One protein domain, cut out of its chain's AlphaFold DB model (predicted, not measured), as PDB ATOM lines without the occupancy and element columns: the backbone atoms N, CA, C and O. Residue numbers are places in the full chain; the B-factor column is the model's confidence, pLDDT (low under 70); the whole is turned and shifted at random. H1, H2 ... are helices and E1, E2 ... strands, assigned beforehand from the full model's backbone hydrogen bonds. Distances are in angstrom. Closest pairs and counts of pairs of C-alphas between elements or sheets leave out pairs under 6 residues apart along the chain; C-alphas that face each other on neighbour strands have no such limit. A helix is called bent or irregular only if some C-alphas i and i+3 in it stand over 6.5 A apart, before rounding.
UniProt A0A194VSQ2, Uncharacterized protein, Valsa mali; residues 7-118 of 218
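AT A GLANCE: This is residues 7 to 118 of the 218 residues of an uncharacterized protein of Valsa mali (UniProt A0A194VSQ2). What does the model look like? A strongly twisted sheet of six strands, branched at the long bent strand E5, has helix H2 over one face. Tiny H1 lies near one end of the longest axis, the loop of residues 94 to 108 near the other. What makes it up? The 112 printed residues, under half in named elements, run H1 E1 E2 H2 E3 E4 E5 E6: mixed, helices and strands, with E1 and E5 parallel and the other neighbours antiparallel. The whole is compact, with radius of gyration of the C-alphas 13.3 A and spans of 38 by 29 by 27 A.

IN THESE COORDINATES: Where are the helices? H1 is residues 7 to 10, from C-alpha 7 at (-31.007, -3.269, -42.084); H2 is residues 36 to 46, 15.7 A long. Where are the strands? E1 is residues 15 to 19, E2 22 to 27, E3 57 to 62, E4 68 to 70, E5 86 to 93, 20.0 A long, and E6 109 to 111, ending at C-alpha 111 (-41.581, -7.502, -17.491).

HOW THE PARTS SIT: How does the sheet branch? E5 bends by 51 degrees at residue 90, with E1 and E6 on one side and E3 on the other. N 16 and O 86 of E1 and E5 are 2.8 A apart, N 59 and O 91 of E3 and E5 2.9 A. Which are hairpins? They are E1 and E2, with N 17 and O 25 2.9 A apart, E3 and E4, with N 60 and O 69 2.8 A, and E5 and E6, with N 92 and O 110 2.8 A. Where are the helices? H2, with every O i to N i+4 pair within hydrogen-bond range, is on the sheet at a height of 8.5 A; its closest C-alphas to E2 are Leu 43 and Ala 25, 7.8 A. H1, too short for such a pair, only grazes the sheet with residues 9 to 10.

THE WHOLE: How large is it? The C-alphas farthest apart, of Gln 8 and Gln 96, are 41.3 A apart. Is it continuous? The printed part has no cut; E4 to E5 and E5 to E6 are long links. Where is confidence low? Residues 7 to 11 have pLDDT under 70.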
ATOM      1  N   GLU A   7     -30.098  -2.162 -41.820       57.25
ATOM      2  CA  GLU A   7     -31.007  -3.269 -42.084       57.25
ATOM      3  C   GLU A   7     -30.236  -4.562 -42.375       57.25
ATOM      4  O   GLU A   7     -30.592  -5.613 -41.848       57.25
ATOM      5  N   GLN A   8     -29.129  -4.471 -43.122       55.72
ATOM      6  CA  GLN A   8     -28.263  -5.614 -43.425       55.72
ATOM      7  C   GLN A   8     -27.579  -6.180 -42.170       55.72
ATOM      8  O   GLN A   8     -27.468  -7.393 -42.029       55.72
ATOM      9  N   ARG A   9     -27.183  -5.332 -41.206       59.22
ATOM     10  CA  ARG A   9     -26.603  -5.811 -39.933       59.22
ATOM     11  C   ARG A   9     -27.613  -6.572 -39.082       59.22
ATOM     12  O   ARG A   9     -27.276  -7.605 -38.514       59.22
ATOM     13  N   ILE A  10     -28.852  -6.095 -39.021       59.69
ATOM     14  CA  ILE A  10     -29.917  -6.727 -38.231       59.69
ATOM     15  C   ILE A  10     -30.284  -8.114 -38.785       59.69
ATOM     16  O   ILE A  10     -30.679  -8.992 -38.020       59.69
ATOM     17  N   GLN A  11     -30.137  -8.329 -40.095       64.12
ATOM     18  CA  GLN A  11     -30.382  -9.626 -40.737       64.12
ATOM     19  C   GLN A  11     -29.346 -10.697 -40.369       64.12
ATOM     20  O   GLN A  11     -29.607 -11.876 -40.581       64.12
ATOM     21  N   SER A  12     -28.196 -10.310 -39.803       70.81
ATOM     22  CA  SER A  12     -27.141 -11.253 -39.404       70.81
ATOM     23  C   SER A  12     -27.341 -11.871 -38.018       70.81
ATOM     24  O   SER A  12     -26.602 -12.775 -37.654       70.81
ATOM     25  N   TRP A  13     -28.313 -11.406 -37.228       84.25
ATOM     26  CA  TRP A  13     -28.559 -11.948 -35.889       84.25
ATOM     27  C   TRP A  13     -29.388 -13.227 -35.947       84.25
ATOM     28  O   TRP A  13     -30.448 -13.247 -36.575       84.25
ATOM     29  N   ASN A  14     -28.952 -14.258 -35.225       89.19
ATOM     30  CA  ASN A  14     -29.750 -15.459 -34.969       89.19
ATOM     31  C   ASN A  14     -30.332 -15.488 -33.542       89.19
ATOM     32  O   ASN A  14     -31.181 -16.319 -33.251       89.19
ATOM     33  N   VAL A  15     -29.940 -14.547 -32.678       92.31
ATOM     34  CA  VAL A  15     -30.526 -14.327 -31.352       92.31
ATOM     35  C   VAL A  15     -31.065 -12.903 -31.278       92.31
ATOM     36  O   VAL A  15     -30.334 -11.938 -31.519       92.31
ATOM     37  N   GLN A  16     -32.335 -12.749 -30.916       92.56
ATOM     38  CA  GLN A  16     -32.986 -11.455 -30.728       92.56
ATOM     39  C   GLN A  16     -33.415 -11.289 -29.281       92.56
ATOM     40  O   GLN A  16     -33.929 -12.213 -28.660       92.56
ATOM     41  N   ILE A  17     -33.232 -10.082 -28.758       94.31
ATOM     42  CA  ILE A  17     -33.612  -9.733 -27.396       94.31
ATOM     43  C   ILE A  17     -34.712  -8.685 -27.474       94.31
ATOM     44  O   ILE A  17     -34.558  -7.636 -28.115       94.31
ATOM     45  N   LEU A  18     -35.838  -8.983 -26.836       93.75
ATOM     46  CA  LEU A  18     -37.066  -8.214 -26.916       93.75
ATOM     47  C   LEU A  18     -37.461  -7.645 -25.558       93.75
ATOM     48  O   LEU A  18     -37.216  -8.229 -24.511       93.75
ATOM     49  N   VAL A  19     -38.147  -6.507 -25.594       91.94
ATOM     50  CA  VAL A  19     -38.956  -6.008 -24.482       91.94
ATOM     51  C   VAL A  19     -40.384  -5.860 -24.985       91.94
ATOM     52  O   VAL A  19     -40.674  -5.063 -25.887       91.94
ATOM     53  N   GLY A  20     -41.285  -6.677 -24.438       87.75
ATOM     54  CA  GLY A  20     -42.612  -6.874 -25.013       87.75
ATOM     55  C   GLY A  20     -42.488  -7.409 -26.440       87.75
ATOM     56  O   GLY A  20     -41.962  -8.486 -26.654       87.75
ATOM     57  N   ARG A  21     -42.941  -6.637 -27.433       85.88
ATOM     58  CA  ARG A  21     -42.838  -7.002 -28.862       85.88
ATOM     59  C   ARG A  21     -41.743  -6.247 -29.616       85.88
ATOM     60  O   ARG A  21     -41.674  -6.317 -30.840       85.88
ATOM     61  N   LYS A  22     -40.946  -5.432 -28.922       85.69
ATOM     62  CA  LYS A  22     -39.927  -4.593 -29.559       85.69
ATOM     63  C   LYS A  22     -38.561  -5.231 -29.390       85.69
ATOM     64  O   LYS A  22     -38.126  -5.450 -28.266       85.69
ATOM     65  N   ARG A  23     -37.868  -5.447 -30.506       88.12
ATOM     66  CA  ARG A  23     -36.457  -5.837 -30.513       88.12
ATOM     67  C   ARG A  23     -35.605  -4.674 -30.013       88.12
ATOM     68  O   ARG A  23     -35.661  -3.586 -30.585       88.12
ATOM     69  N   ILE A  24     -34.835  -4.916 -28.960       87.19
ATOM     70  CA  ILE A  24     -33.960  -3.919 -28.327       87.19
ATOM     71  C   ILE A  24     -32.478  -4.205 -28.580       87.19
ATOM     72  O   ILE A  24     -31.677  -3.275 -28.623       87.19
ATOM     73  N   ALA A  25     -32.127  -5.472 -28.792       88.56
ATOM     74  CA  ALA A  25     -30.776  -5.927 -29.081       88.56
ATOM     75  C   ALA A  25     -30.823  -7.263 -29.837       88.56
ATOM     76  O   ALA A  25     -31.886  -7.865 -30.016       88.56
ATOM     77  N   GLY A  26     -29.665  -7.720 -30.287       89.38
ATOM     78  CA  GLY A  26     -29.488  -9.052 -30.836       89.38
ATOM     79  C   GLY A  26     -28.023  -9.327 -31.124       89.38
ATOM     80  O   GLY A  26     -27.201  -8.407 -31.169       89.38
ATOM     81  N   VAL A  27     -27.713 -10.608 -31.265       87.69
ATOM     82  CA  VAL A  27     -26.358 -11.113 -31.471       87.69
ATOM     83  C   VAL A  27     -26.378 -12.254 -32.476       87.69
ATOM     84  O   VAL A  27     -27.426 -12.833 -32.779       87.69
ATOM     85  N   TYR A  28     -25.198 -12.574 -32.997       86.81
ATOM     86  CA  TYR A  28     -24.971 -13.837 -33.675       86.81
ATOM     87  C   TYR A  28     -24.230 -14.784 -32.733       86.81
ATOM     88  O   TYR A  28     -23.126 -14.467 -32.293       86.81
ATOM     89  N   GLN A  29     -24.838 -15.929 -32.432       89.25
ATOM     90  CA  GLN A  29     -24.281 -16.967 -31.576       89.25
ATOM     91  C   GLN A  29     -24.036 -18.241 -32.381       89.25
ATOM     92  O   GLN A  29     -24.946 -18.757 -33.025       89.25
ATOM     93  N   ARG A  30     -22.811 -18.764 -32.331       90.62
ATOM     94  CA  ARG A  30     -22.408 -20.016 -32.987       90.62
ATOM     95  C   ARG A  30     -21.289 -20.661 -32.187       90.62
ATOM     96  O   ARG A  30     -20.479 -19.929 -31.635       90.62
ATOM     97  N   ASP A  31     -21.218 -21.988 -32.149       89.56
ATOM     98  CA  ASP A  31     -20.098 -22.736 -31.553       89.56
ATOM     99  C   ASP A  31     -19.715 -22.249 -30.143       89.56
ATOM    100  O   ASP A  31     -18.536 -22.179 -29.805       89.56
ATOM    101  N   ASN A  32     -20.712 -21.879 -29.325       89.19
ATOM    102  CA  ASN A  32     -20.504 -21.357 -27.969       89.19
ATOM    103  C   ASN A  32     -19.639 -20.079 -27.900       89.19
ATOM    104  O   ASN A  32     -18.951 -19.853 -26.909       89.19
ATOM    105  N   LEU A  33     -19.682 -19.245 -28.947       89.62
ATOM    106  CA  LEU A  33     -18.873 -18.031 -29.090       89.62
ATOM    107  C   LEU A  33     -19.022 -17.052 -27.919       89.62
ATOM    108  O   LEU A  33     -18.020 -16.530 -27.443       89.62
ATOM    109  N   LEU A  34     -20.257 -16.774 -27.497       93.50
ATOM    110  CA  LEU A  34     -20.562 -15.875 -26.384       93.50
ATOM    111  C   LEU A  34     -20.981 -16.678 -25.153       93.50
ATOM    112  O   LEU A  34     -21.755 -17.634 -25.267       93.50
ATOM    113  N   SER A  35     -20.508 -16.261 -23.983       96.56
ATOM    114  CA  SER A  35     -20.985 -16.724 -22.679       96.56
ATOM    115  C   SER A  35     -22.182 -15.905 -22.188       96.56
ATOM    116  O   SER A  35     -22.504 -14.844 -22.729       96.56
ATOM    117  N   VAL A  36     -22.854 -16.378 -21.137       97.06
ATOM    118  CA  VAL A  36     -23.914 -15.604 -20.469       97.06
ATOM    119  C   VAL A  36     -23.366 -14.289 -19.899       97.06
ATOM    120  O   VAL A  36     -24.024 -13.255 -20.026       97.06
ATOM    121  N   ALA A  37     -22.155 -14.308 -19.335       95.19
ATOM    122  CA  ALA A  37     -21.472 -13.123 -18.827       95.19
ATOM    123  C   ALA A  37     -21.225 -12.077 -19.925       95.19
ATOM    124  O   ALA A  37     -21.481 -10.894 -19.693       95.19
ATOM    125  N   ASP A  38     -20.816 -12.503 -21.127       94.06
ATOM    126  CA  ASP A  38     -20.623 -11.597 -22.269       94.06
ATOM    127  C   ASP A  38     -21.940 -10.909 -22.644       94.06
ATOM    128  O   ASP A  38     -21.994  -9.688 -22.785       94.06
ATOM    129  N   ILE A  39     -23.037 -11.671 -22.741       95.12
ATOM    130  CA  ILE A  39     -24.365 -11.112 -23.039       95.12
ATOM    131  C   ILE A  39     -24.803 -10.125 -21.952       95.12
ATOM    132  O   ILE A  39     -25.290  -9.038 -22.272       95.12
ATOM    133  N   ALA A  40     -24.623 -10.472 -20.675       95.50
ATOM    134  CA  ALA A  40     -24.970  -9.601 -19.556       95.50
ATOM    135  C   ALA A  40     -24.183  -8.280 -19.605       95.50
ATOM    136  O   ALA A  40     -24.772  -7.200 -19.528       95.50
ATOM    137  N   GLN A  41     -22.865  -8.364 -19.798       91.81
ATOM    138  CA  GLN A  41     -21.982  -7.205 -19.878       91.81
ATOM    139  C   GLN A  41     -22.335  -6.302 -21.061       91.81
ATOM    140  O   GLN A  41     -22.460  -5.089 -20.898       91.81
ATOM    141  N   GLU A  42     -22.532  -6.871 -22.242       88.94
ATOM    142  CA  GLU A  42     -22.818  -6.105 -23.453       88.94
ATOM    143  C   GLU A  42     -24.167  -5.379 -23.390       88.94
ATOM    144  O   GLU A  42     -24.275  -4.208 -23.776       88.94
ATOM    145  N   LEU A  43     -25.198  -6.035 -22.846       90.62
ATOM    146  CA  LEU A  43     -26.491  -5.395 -22.615       90.62
ATOM    147  C   LEU A  43     -26.363  -4.229 -21.636       90.62
ATOM    148  O   LEU A  43     -26.924  -3.167 -21.900       90.62
ATOM    149  N   GLU A  44     -25.601  -4.380 -20.553       88.75
ATOM    150  CA  GLU A  44     -25.395  -3.304 -19.581       88.75
ATOM    151  C   GLU A  44     -24.565  -2.143 -20.154       88.75
ATOM    152  O   GLU A  44     -24.804  -0.971 -19.849       88.75
ATOM    153  N   LEU A  45     -23.584  -2.433 -21.010       84.12
ATOM    154  CA  LEU A  45     -22.796  -1.404 -21.687       84.12
ATOM    155  C   LEU A  45     -23.662  -0.555 -22.622       84.12
ATOM    156  O   LEU A  45     -23.448   0.653 -22.720       84.12
ATOM    157  N   CYS A  46     -24.648  -1.166 -23.280       81.56
ATOM    158  CA  CYS A  46     -25.456  -0.503 -24.301       81.56
ATOM    159  C   CYS A  46     -26.777   0.080 -23.777       81.56
ATOM    160  O   CYS A  46     -27.284   1.057 -24.343       81.56
ATOM    161  N   LEU A  47     -27.365  -0.510 -22.735       87.31
ATOM    162  CA  LEU A  47     -28.748  -0.279 -22.327       87.31
ATOM    163  C   LEU A  47     -28.860  -0.018 -20.822       87.31
ATOM    164  O   LEU A  47     -28.210  -0.651 -19.998       87.31
ATOM    165  N   ILE A  48     -29.744   0.910 -20.466       89.31
ATOM    166  CA  ILE A  48     -30.112   1.245 -19.093       89.31
ATOM    167  C   ILE A  48     -31.573   0.844 -18.907       89.31
ATOM    168  O   ILE A  48     -32.463   1.428 -19.528       89.31
ATOM    169  N   PHE A  49     -31.814  -0.147 -18.052       91.19
ATOM    170  CA  PHE A  49     -33.156  -0.606 -17.704       91.19
ATOM    171  C   PHE A  49     -33.601  -0.039 -16.356       91.19
ATOM    172  O   PHE A  49     -32.808   0.025 -15.414       91.19
ATOM    173  N   ASP A  50     -34.893   0.273 -16.238       90.62
ATOM    174  CA  ASP A  50     -35.515   0.650 -14.967       90.62
ATOM    175  C   ASP A  50     -35.665  -0.589 -14.081       90.62
ATOM    176  O   ASP A  50     -36.698  -1.268 -14.059       90.62
ATOM    177  N   LYS A  51     -34.582  -0.928 -13.380       88.19
ATOM    178  CA  LYS A  51     -34.538  -2.110 -12.531       88.19
ATOM    179  C   LYS A  51     -35.486  -1.932 -11.338       88.19
ATOM    180  O   LYS A  51     -35.351  -0.962 -10.589       88.19
ATOM    181  N   PRO A  52     -36.419  -2.869 -11.102       85.38
ATOM    182  CA  PRO A  52     -37.201  -2.867  -9.877       85.38
ATOM    183  C   PRO A  52     -36.274  -3.029  -8.663       85.38
ATOM    184  O   PRO A  52     -35.323  -3.810  -8.709       85.38
ATOM    185  N   GLY A  53     -36.533  -2.275  -7.586       83.38
ATOM    186  CA  GLY A  53     -35.717  -2.319  -6.363       83.38
ATOM    187  C   GLY A  53     -35.515  -3.754  -5.864       83.38
ATOM    188  O   GLY A  53     -36.404  -4.575  -6.052       83.38
ATOM    189  N   ALA A  54     -34.349  -4.062  -5.285       80.56
ATOM    190  CA  ALA A  54     -33.944  -5.421  -4.896       80.56
ATOM    191  C   ALA A  54     -35.078  -6.217  -4.200       80.56
ATOM    192  O   ALA A  54     -35.825  -5.624  -3.420       80.56
ATOM    193  N   PRO A  55     -35.219  -7.538  -4.455       86.19
ATOM    194  CA  PRO A  55     -34.188  -8.465  -4.933       86.19
ATOM    195  C   PRO A  55     -34.427  -9.008  -6.356       86.19
ATOM    196  O   PRO A  55     -34.485 -10.211  -6.547       86.19
ATOM    197  N   TRP A  56     -34.578  -8.167  -7.377       93.00
ATOM    198  CA  TRP A  56     -34.775  -8.655  -8.751       93.00
ATOM    199  C   TRP A  56     -33.463  -8.801  -9.525       93.00
ATOM    200  O   TRP A  56     -32.554  -7.975  -9.385       93.00
ATOM    201  N   GLN A  57     -33.378  -9.816 -10.383       93.62
ATOM    202  CA  GLN A  57     -32.222 -10.078 -11.241       93.62
ATOM    203  C   GLN A  57     -32.610 -10.010 -12.723       93.62
ATOM    204  O   GLN A  57     -33.715 -10.417 -13.073       93.62
ATOM    205  N   PRO A  58     -31.755  -9.452 -13.595       95.81
ATOM    206  CA  PRO A  58     -32.011  -9.441 -15.030       95.81
ATOM    207  C   PRO A  58     -31.911 -10.859 -15.602       95.81
ATOM    208  O   PRO A  58     -31.060 -11.649 -15.194       95.81
ATOM    209  N   ALA A  59     -32.788 -11.182 -16.544       96.62
ATOM    210  CA  ALA A  59     -32.845 -12.494 -17.162       96.62
ATOM    211  C   ALA A  59     -33.408 -12.427 -18.585       96.62
ATOM    212  O   ALA A  59     -34.116 -11.486 -18.954       96.62
ATOM    213  N   LEU A  60     -33.117 -13.461 -19.368       97.12
ATOM    214  CA  LEU A  60     -33.687 -13.695 -20.688       97.12
ATOM    215  C   LEU A  60     -34.609 -14.910 -20.621       97.12
ATOM    216  O   LEU A  60     -34.170 -16.003 -20.273       97.12
ATOM    217  N   LEU A  61     -35.885 -14.716 -20.941       96.94
ATOM    218  CA  LEU A  61     -36.857 -15.794 -21.083       96.94
ATOM    219  C   LEU A  61     -36.905 -16.228 -22.547       96.94
ATOM    220  O   LEU A  61     -37.202 -15.406 -23.409       96.94
ATOM    221  N   ASP A  62     -36.627 -17.497 -22.821       95.50
ATOM    222  CA  ASP A  62     -36.817 -18.089 -24.145       95.50
ATOM    223  C   ASP A  62     -38.320 -18.210 -24.435       95.50
ATOM    224  O   ASP A  62     -39.064 -18.884 -23.708       95.50
ATOM    225  N   ASP A  63     -38.780 -17.544 -25.492       89.69
ATOM    226  CA  ASP A  63     -40.198 -17.514 -25.838       89.69
ATOM    227  C   ASP A  63     -40.711 -18.883 -26.324       89.69
ATOM    228  O   ASP A  63     -41.907 -19.157 -26.188       89.69
ATOM    229  N   GLU A  64     -39.844 -19.764 -26.825       90.50
ATOM    230  CA  GLU A  64     -40.200 -21.112 -27.276       90.50
ATOM    231  C   GLU A  64     -40.105 -22.116 -26.128       90.50
ATOM    232  O   GLU A  64     -41.094 -22.759 -25.772       90.50
ATOM    233  N   SER A  65     -38.916 -22.235 -25.531       92.00
ATOM    234  CA  SER A  65     -38.633 -23.284 -24.546       92.00
ATOM    235  C   SER A  65     -39.120 -22.950 -23.140       92.00
ATOM    236  O   SER A  65     -39.179 -23.837 -22.292       92.00
ATOM    237  N   LYS A  66     -39.483 -21.686 -22.882       93.56
ATOM    238  CA  LYS A  66     -39.898 -21.182 -21.562       93.56
ATOM    239  C   LYS A  66     -38.822 -21.311 -20.482       93.56
ATOM    240  O   LYS A  66     -39.114 -21.110 -19.302       93.56
ATOM    241  N   HIS A  67     -37.586 -21.607 -20.877       94.31
ATOM    242  CA  HIS A  67     -36.437 -21.591 -19.991       94.31
ATOM    243  C   HIS A  67     -35.935 -20.171 -19.775       94.31
ATOM    244  O   HIS A  67     -35.980 -19.316 -20.661       94.31
ATOM    245  N   LEU A  68     -35.442 -19.937 -18.565       94.94
ATOM    246  CA  LEU A  68     -34.965 -18.641 -18.126       94.94
ATOM    247  C   LEU A  68     -33.449 -18.684 -17.941       94.94
ATOM    248  O   LEU A  68     -32.918 -19.566 -17.272       94.94
ATOM    249  N   ILE A  69     -32.758 -17.714 -18.531       96.12
ATOM    250  CA  ILE A  69     -31.311 -17.542 -18.433       96.12
ATOM    251  C   ILE A  69     -31.056 -16.316 -17.566       96.12
ATOM    252  O   ILE A  69     -31.351 -15.193 -17.973       96.12
ATOM    253  N   ILE A  70     -30.514 -16.522 -16.368       95.88
ATOM    254  CA  ILE A  70     -30.120 -15.422 -15.481       95.88
ATOM    255  C   ILE A  70     -28.901 -14.723 -16.082       95.88
ATOM    256  O   ILE A  70     -27.884 -15.365 -16.342       95.88
ATOM    257  N   LEU A  71     -29.001 -13.409 -16.294       95.81
ATOM    258  CA  LEU A  71     -27.910 -12.584 -16.809       95.81
ATOM    259  C   LEU A  71     -26.944 -12.243 -15.670       95.81
ATOM    260  O   LEU A  71     -27.019 -11.180 -15.056       95.81
ATOM    261  N   ASP A  72     -26.061 -13.191 -15.377       93.75
ATOM    262  CA  ASP A  72     -25.023 -13.081 -14.357       93.75
ATOM    263  C   ASP A  72     -23.649 -12.835 -14.997       93.75
ATOM    264  O   ASP A  72     -23.183 -13.618 -15.825       93.75
ATOM    265  N   HIS A  73     -22.976 -11.768 -14.566       92.88
ATOM    266  CA  HIS A  73     -21.634 -11.392 -15.016       92.88
ATOM    267  C   HIS A  73     -20.548 -12.399 -14.616       92.88
ATOM    268  O   HIS A  73     -19.437 -12.332 -15.132       92.88
ATOM    269  N   GLN A  74     -20.833 -13.306 -13.681       95.44
ATOM    270  CA  GLN A  74     -19.906 -14.363 -13.266       95.44
ATOM    271  C   GLN A  74     -20.152 -15.682 -14.010       95.44
ATOM    272  O   GLN A  74     -19.358 -16.620 -13.892       95.44
ATOM    273  N   ASN A  75     -21.235 -15.773 -14.788       94.44
ATOM    274  CA  ASN A  75     -21.607 -16.992 -15.483       94.44
ATOM    275  C   ASN A  75     -20.879 -17.120 -16.829       94.44
ATOM    276  O   ASN A  75     -21.346 -16.657 -17.868       94.44
ATOM    277  N   ASN A  76     -19.748 -17.821 -16.806       95.56
ATOM    278  CA  ASN A  76     -18.940 -18.105 -17.994       95.56
ATOM    279  C   ASN A  76     -19.436 -19.318 -18.805       95.56
ATOM    280  O   ASN A  76     -18.745 -19.763 -19.722       95.56
ATOM    281  N   LEU A  77     -20.598 -19.893 -18.471       96.44
ATOM    282  CA  LEU A  77     -21.192 -20.944 -19.294       96.44
ATOM    283  C   LEU A  77     -21.618 -20.368 -20.650       96.44
ATOM    284  O   LEU A  77     -22.002 -19.194 -20.736       96.44
ATOM    285  N   PRO A  78     -21.559 -21.179 -21.718       96.19
ATOM    286  CA  PRO A  78     -21.901 -20.710 -23.046       96.19
ATOM    287  C   PRO A  78     -23.366 -20.289 -23.124       96.19
ATOM    288  O   PRO A  78     -24.258 -20.975 -22.621       96.19
ATOM    289  N   PHE A  79     -23.616 -19.168 -23.795       96.06
ATOM    290  CA  PHE A  79     -24.968 -18.779 -24.157       96.06
ATOM    291  C   PHE A  79     -25.521 -19.785 -25.186       96.06
ATOM    292  O   PHE A  79     -24.788 -20.164 -26.108       96.06
ATOM    293  N   PRO A  80     -26.785 -20.235 -25.073       95.12
ATOM    294  CA  PRO A  80     -27.321 -21.261 -25.960       95.12
ATOM    295  C   PRO A  80     -27.219 -20.875 -27.439       95.12
ATOM    296  O   PRO A  80     -27.659 -19.798 -27.846       95.12
ATOM    297  N   THR A  81     -26.650 -21.772 -28.246       93.12
ATOM    298  CA  THR A  81     -26.583 -21.609 -29.704       93.12
ATOM    299  C   THR A  81     -27.899 -22.091 -30.315       93.12
ATOM    300  O   THR A  81     -28.232 -23.261 -30.131       93.12
ATOM    301  N   PRO A  82     -28.668 -21.234 -31.010       92.38
ATOM    302  CA  PRO A  82     -29.915 -21.661 -31.632       92.38
ATOM    303  C   PRO A  82     -29.663 -22.343 -32.986       92.38
ATOM    304  O   PRO A  82     -28.766 -21.949 -33.730       92.38
ATOM    305  N   ASP A  83     -30.521 -23.302 -33.346       89.12
ATOM    306  CA  ASP A  83     -30.521 -23.953 -34.671       89.12
ATOM    307  C   ASP A  83     -31.044 -23.031 -35.796       89.12
ATOM    308  O   ASP A  83     -30.952 -23.344 -36.982       89.12
ATOM    309  N   GLY A  84     -31.607 -21.879 -35.427       88.31
ATOM    310  CA  GLY A  84     -32.202 -20.897 -36.324       88.31
ATOM    311  C   GLY A  84     -32.329 -19.539 -35.643       88.31
ATOM    312  O   GLY A  84     -31.492 -19.171 -34.822       88.31
ATOM    313  N   LEU A  85     -33.374 -18.786 -35.982       89.69
ATOM    314  CA  LEU A  85     -33.662 -17.532 -35.295       89.69
ATOM    315  C   LEU A  85     -34.342 -17.808 -33.953       89.69
ATOM    316  O   LEU A  85     -35.345 -18.515 -33.926       89.69
ATOM    317  N   ARG A  86     -33.832 -17.223 -32.869       93.94
ATOM    318  CA  ARG A  86     -34.412 -17.359 -31.533       93.94
ATOM    319  C   ARG A  86     -34.657 -16.017 -30.864       93.94
ATOM    320  O   ARG A  86     -33.778 -15.156 -30.834       93.94
ATOM    321  N   ASP A  87     -35.836 -15.904 -30.271       95.06
ATOM    322  CA  ASP A  87     -36.318 -14.714 -29.588       95.06
ATOM    323  C   ASP A  87     -36.303 -14.932 -28.071       95.06
ATOM    324  O   ASP A  87     -36.809 -15.929 -27.553       95.06
ATOM    325  N   TYR A  88     -35.711 -13.977 -27.357       96.94
ATOM    326  CA  TYR A  88     -35.667 -13.947 -25.903       96.94
ATOM    327  C   TYR A  88     -36.307 -12.669 -25.376       96.94
ATOM    328  O   TYR A  88     -35.896 -11.560 -25.727       96.94
ATOM    329  N   THR A  89     -37.256 -12.800 -24.457       97.31
ATOM    330  CA  THR A  89     -37.836 -11.657 -23.757       97.31
ATOM    331  C   THR A  89     -36.970 -11.278 -22.555       97.31
ATOM    332  O   THR A  89     -36.755 -12.078 -21.647       97.31
ATOM    333  N   TYR A  90     -36.495 -10.033 -22.514       97.12
ATOM    334  CA  TYR A  90     -35.789  -9.478 -21.364       97.12
ATOM    335  C   TYR A  90     -36.768  -9.218 -20.215       97.12
ATOM    336  O   TYR A  90     -37.731  -8.449 -20.342       97.12
ATOM    337  N   VAL A  91     -36.501  -9.836 -19.069       96.75
ATOM    338  CA  VAL A  91     -37.339  -9.773 -17.872       96.75
ATOM    339  C   VAL A  91     -36.493  -9.588 -16.619       96.75
ATOM    340  O   VAL A  91     -35.278  -9.770 -16.615       96.75
ATOM    341  N   PHE A  92     -37.161  -9.244 -15.529       96.44
ATOM    342  CA  PHE A  92     -36.609  -9.342 -14.192       96.44
ATOM    343  C   PHE A  92     -37.193 -10.565 -13.496       96.44
ATOM    344  O   PHE A  92     -38.409 -10.742 -13.468       96.44
ATOM    345  N   HIS A  93     -36.334 -11.391 -12.917       95.44
ATOM    346  CA  HIS A  93     -36.706 -12.618 -12.227       95.44
ATOM    347  C   HIS A  93     -36.414 -12.520 -10.729       95.44
ATOM    348  O   HIS A  93     -35.458 -11.859 -10.310       95.44
ATOM    349  N   SER A  94     -37.281 -13.131  -9.921       94.12
ATOM    350  CA  SER A  94     -37.094 -13.236  -8.476       94.12
ATOM    351  C   SER A  94     -36.223 -14.455  -8.140       94.12
ATOM    352  O   SER A  94     -36.642 -15.580  -8.420       94.12
ATOM    353  N   PRO A  95     -35.085 -14.281  -7.440       90.81
ATOM    354  CA  PRO A  95     -34.151 -15.361  -7.110       90.81
ATOM    355  C   PRO A  95     -34.740 -16.391  -6.136       90.81
ATOM    356  O   PRO A  95     -34.151 -17.439  -5.909       90.81
ATOM    357  N   GLN A  96     -35.896 -16.098  -5.536       88.50
ATOM    358  CA  GLN A  96     -36.607 -17.019  -4.647       88.50
ATOM    359  C   GLN A  96     -37.413 -18.078  -5.417       88.50
ATOM    360  O   GLN A  96     -37.934 -19.009  -4.808       88.50
ATOM    361  N   CYS A  97     -37.554 -17.940  -6.739       89.56
ATOM    362  CA  CYS A  97     -38.248 -18.916  -7.568       89.56
ATOM    363  C   CYS A  97     -37.268 -19.950  -8.128       89.56
ATOM    364  O   CYS A  97     -36.332 -19.599  -8.839       89.56
ATOM    365  N   SER A  98     -37.533 -21.227  -7.855       86.19
ATOM    366  CA  SER A  98     -36.740 -22.370  -8.319       86.19
ATOM    367  C   SER A  98     -37.460 -23.211  -9.381       86.19
ATOM    368  O   SER A  98     -37.192 -24.401  -9.508       86.19
ATOM    369  N   ARG A  99     -38.456 -22.644 -10.076       87.69
ATOM    370  CA  ARG A  99     -39.168 -23.350 -11.154       87.69
ATOM    371  C   ARG A  99     -38.282 -23.392 -12.397       87.69
ATOM    372  O   ARG A  99     -37.611 -22.413 -12.692       87.69
ATOM    373  N   ASP A 100     -38.320 -24.485 -13.150       85.06
ATOM    374  CA  ASP A 100     -37.490 -24.609 -14.358       85.06
ATOM    375  C   ASP A 100     -38.099 -23.887 -15.568       85.06
ATOM    376  O   ASP A 100     -37.393 -23.246 -16.351       85.06
ATOM    377  N   LEU A 101     -39.426 -23.973 -15.703       93.44
ATOM    378  CA  LEU A 101     -40.195 -23.381 -16.795       93.44
ATOM    379  C   LEU A 101     -41.004 -22.191 -16.303       93.44
ATOM    380  O   LEU A 101     -41.618 -22.240 -15.231       93.44
ATOM    381  N   HIS A 102     -41.039 -21.155 -17.131       94.31
ATOM    382  CA  HIS A 102     -41.589 -19.867 -16.768       94.31
ATOM    383  C   HIS A 102     -42.489 -19.264 -17.849       94.31
ATOM    384  O   HIS A 102     -42.286 -19.421 -19.052       94.31
ATOM    385  N   SER A 103     -43.482 -18.501 -17.413       94.31
ATOM    386  CA  SER A 103     -44.353 -17.700 -18.263       94.31
ATOM    387  C   SER A 103     -44.319 -16.236 -17.830       94.31
ATOM    388  O   SER A 103     -44.118 -15.927 -16.660       94.31
ATOM    389  N   LEU A 104     -44.589 -15.311 -18.753       92.88
ATOM    390  CA  LEU A 104     -44.670 -13.877 -18.430       92.88
ATOM    391  C   LEU A 104     -45.783 -13.531 -17.420       92.88
ATOM    392  O   LEU A 104     -45.806 -12.417 -16.908       92.88
ATOM    393  N   ALA A 105     -46.709 -14.459 -17.157       92.75
ATOM    394  CA  ALA A 105     -47.767 -14.310 -16.162       92.75
ATOM    395  C   ALA A 105     -47.348 -14.787 -14.759       92.75
ATOM    396  O   ALA A 105     -48.115 -14.620 -13.811       92.75
ATOM    397  N   ASP A 106     -46.163 -15.393 -14.609       93.75
ATOM    398  CA  ASP A 106     -45.706 -15.878 -13.313       93.75
ATOM    399  C   ASP A 106     -45.390 -14.712 -12.360       93.75
ATOM    400  O   ASP A 106     -44.758 -13.732 -12.758       93.75
ATOM    401  N   PRO A 107     -45.727 -14.828 -11.062       92.06
ATOM    402  CA  PRO A 107     -45.491 -13.766 -10.078       92.06
ATOM    403  C   PRO A 107     -43.999 -13.521  -9.798       92.06
ATOM    404  O   PRO A 107     -43.624 -12.478  -9.267       92.06
ATOM    405  N   CYS A 108     -43.140 -14.482 -10.145       93.75
ATOM    406  CA  CYS A 108     -41.688 -14.370 -10.045       93.75
ATOM    407  C   CYS A 108     -41.045 -13.689 -11.259       93.75
ATOM    408  O   CYS A 108     -39.821 -13.577 -11.298       93.75
ATOM    409  N   ILE A 109     -41.845 -13.247 -12.235       94.88
ATOM    410  CA  ILE A 109     -41.397 -12.505 -13.408       94.88
ATOM    411  C   ILE A 109     -41.992 -11.106 -13.385       94.88
ATOM    412  O   ILE A 109     -43.184 -10.894 -13.178       94.88
ATOM    413  N   ARG A 110     -41.138 -10.127 -13.663       94.88
ATOM    414  CA  ARG A 110     -41.531  -8.750 -13.903       94.88
ATOM    415  C   ARG A 110     -41.009  -8.312 -15.260       94.88
ATOM    416  O   ARG A 110     -39.803  -8.242 -15.482       94.88
ATOM    417  N   CYS A 111     -41.927  -8.003 -16.168       94.12
ATOM    418  CA  CYS A 111     -41.581  -7.502 -17.491       94.12
ATOM    419  C   CYS A 111     -40.824  -6.174 -17.379       94.12
ATOM    420  O   CYS A 111     -41.238  -5.274 -16.641       94.12
ATOM    421  N   ALA A 112     -39.726  -6.053 -18.123       94.00
ATOM    422  CA  ALA A 112     -38.996  -4.801 -18.209       94.00
ATOM    423  C   ALA A 112     -39.769  -3.762 -19.037       94.00
ATOM    424  O   ALA A 112     -40.544  -4.095 -19.937       94.00
ATOM    425  N   THR A 113     -39.543  -2.487 -18.734       93.38
ATOM    426  CA  THR A 113     -39.899  -1.372 -19.616       93.38
ATOM    427  C   THR A 113     -38.836  -1.212 -20.700       93.38
ATOM    428  O   THR A 113     -37.756  -1.804 -20.631       93.38
ATOM    429  N   LEU A 114     -39.149  -0.441 -21.747       89.50
ATOM    430  CA  LEU A 114     -38.174  -0.174 -22.805       89.50
ATOM    431  C   LEU A 114     -36.943   0.524 -22.218       89.50
ATOM    432  O   LEU A 114     -37.110   1.556 -21.570       89.50
ATOM    433  N   PRO A 115     -35.731  -0.005 -22.453       90.00
ATOM    434  CA  PRO A 115     -34.525   0.590 -21.915       90.00
ATOM    435  C   PRO A 115     -34.185   1.897 -22.623       90.00
ATOM    436  O   PRO A 115     -34.467   2.086 -23.811       90.00
ATOM    437  N   ASN A 116     -33.475   2.755 -21.904       85.19
ATOM    438  CA  ASN A 116     -32.767   3.881 -22.493       85.19
ATOM    439  C   ASN A 116     -31.411   3.414 -23.028       85.19
ATOM    440  O   ASN A 116     -30.806   2.482 -22.501       85.19
ATOM    441  N   ARG A 117     -30.892   4.081 -24.059       80.12
ATOM    442  CA  ARG A 117     -29.518   3.830 -24.508       80.12
ATOM    443  C   ARG A 117     -28.534   4.463 -23.536       80.12
ATOM    444  O   ARG A 117     -28.693   5.626 -23.161       80.12
ATOM    445  N   ARG A 118     -27.492   3.720 -23.174       77.94
ATOM    446  CA  ARG A 118     -26.376   4.266 -22.407       77.94
ATOM    447  C   ARG A 118     -25.556   5.175 -23.320       77.94
ATOM    448  O   ARG A 118     -25.046   4.742 -24.349       77.94
TER     449      ARG A 118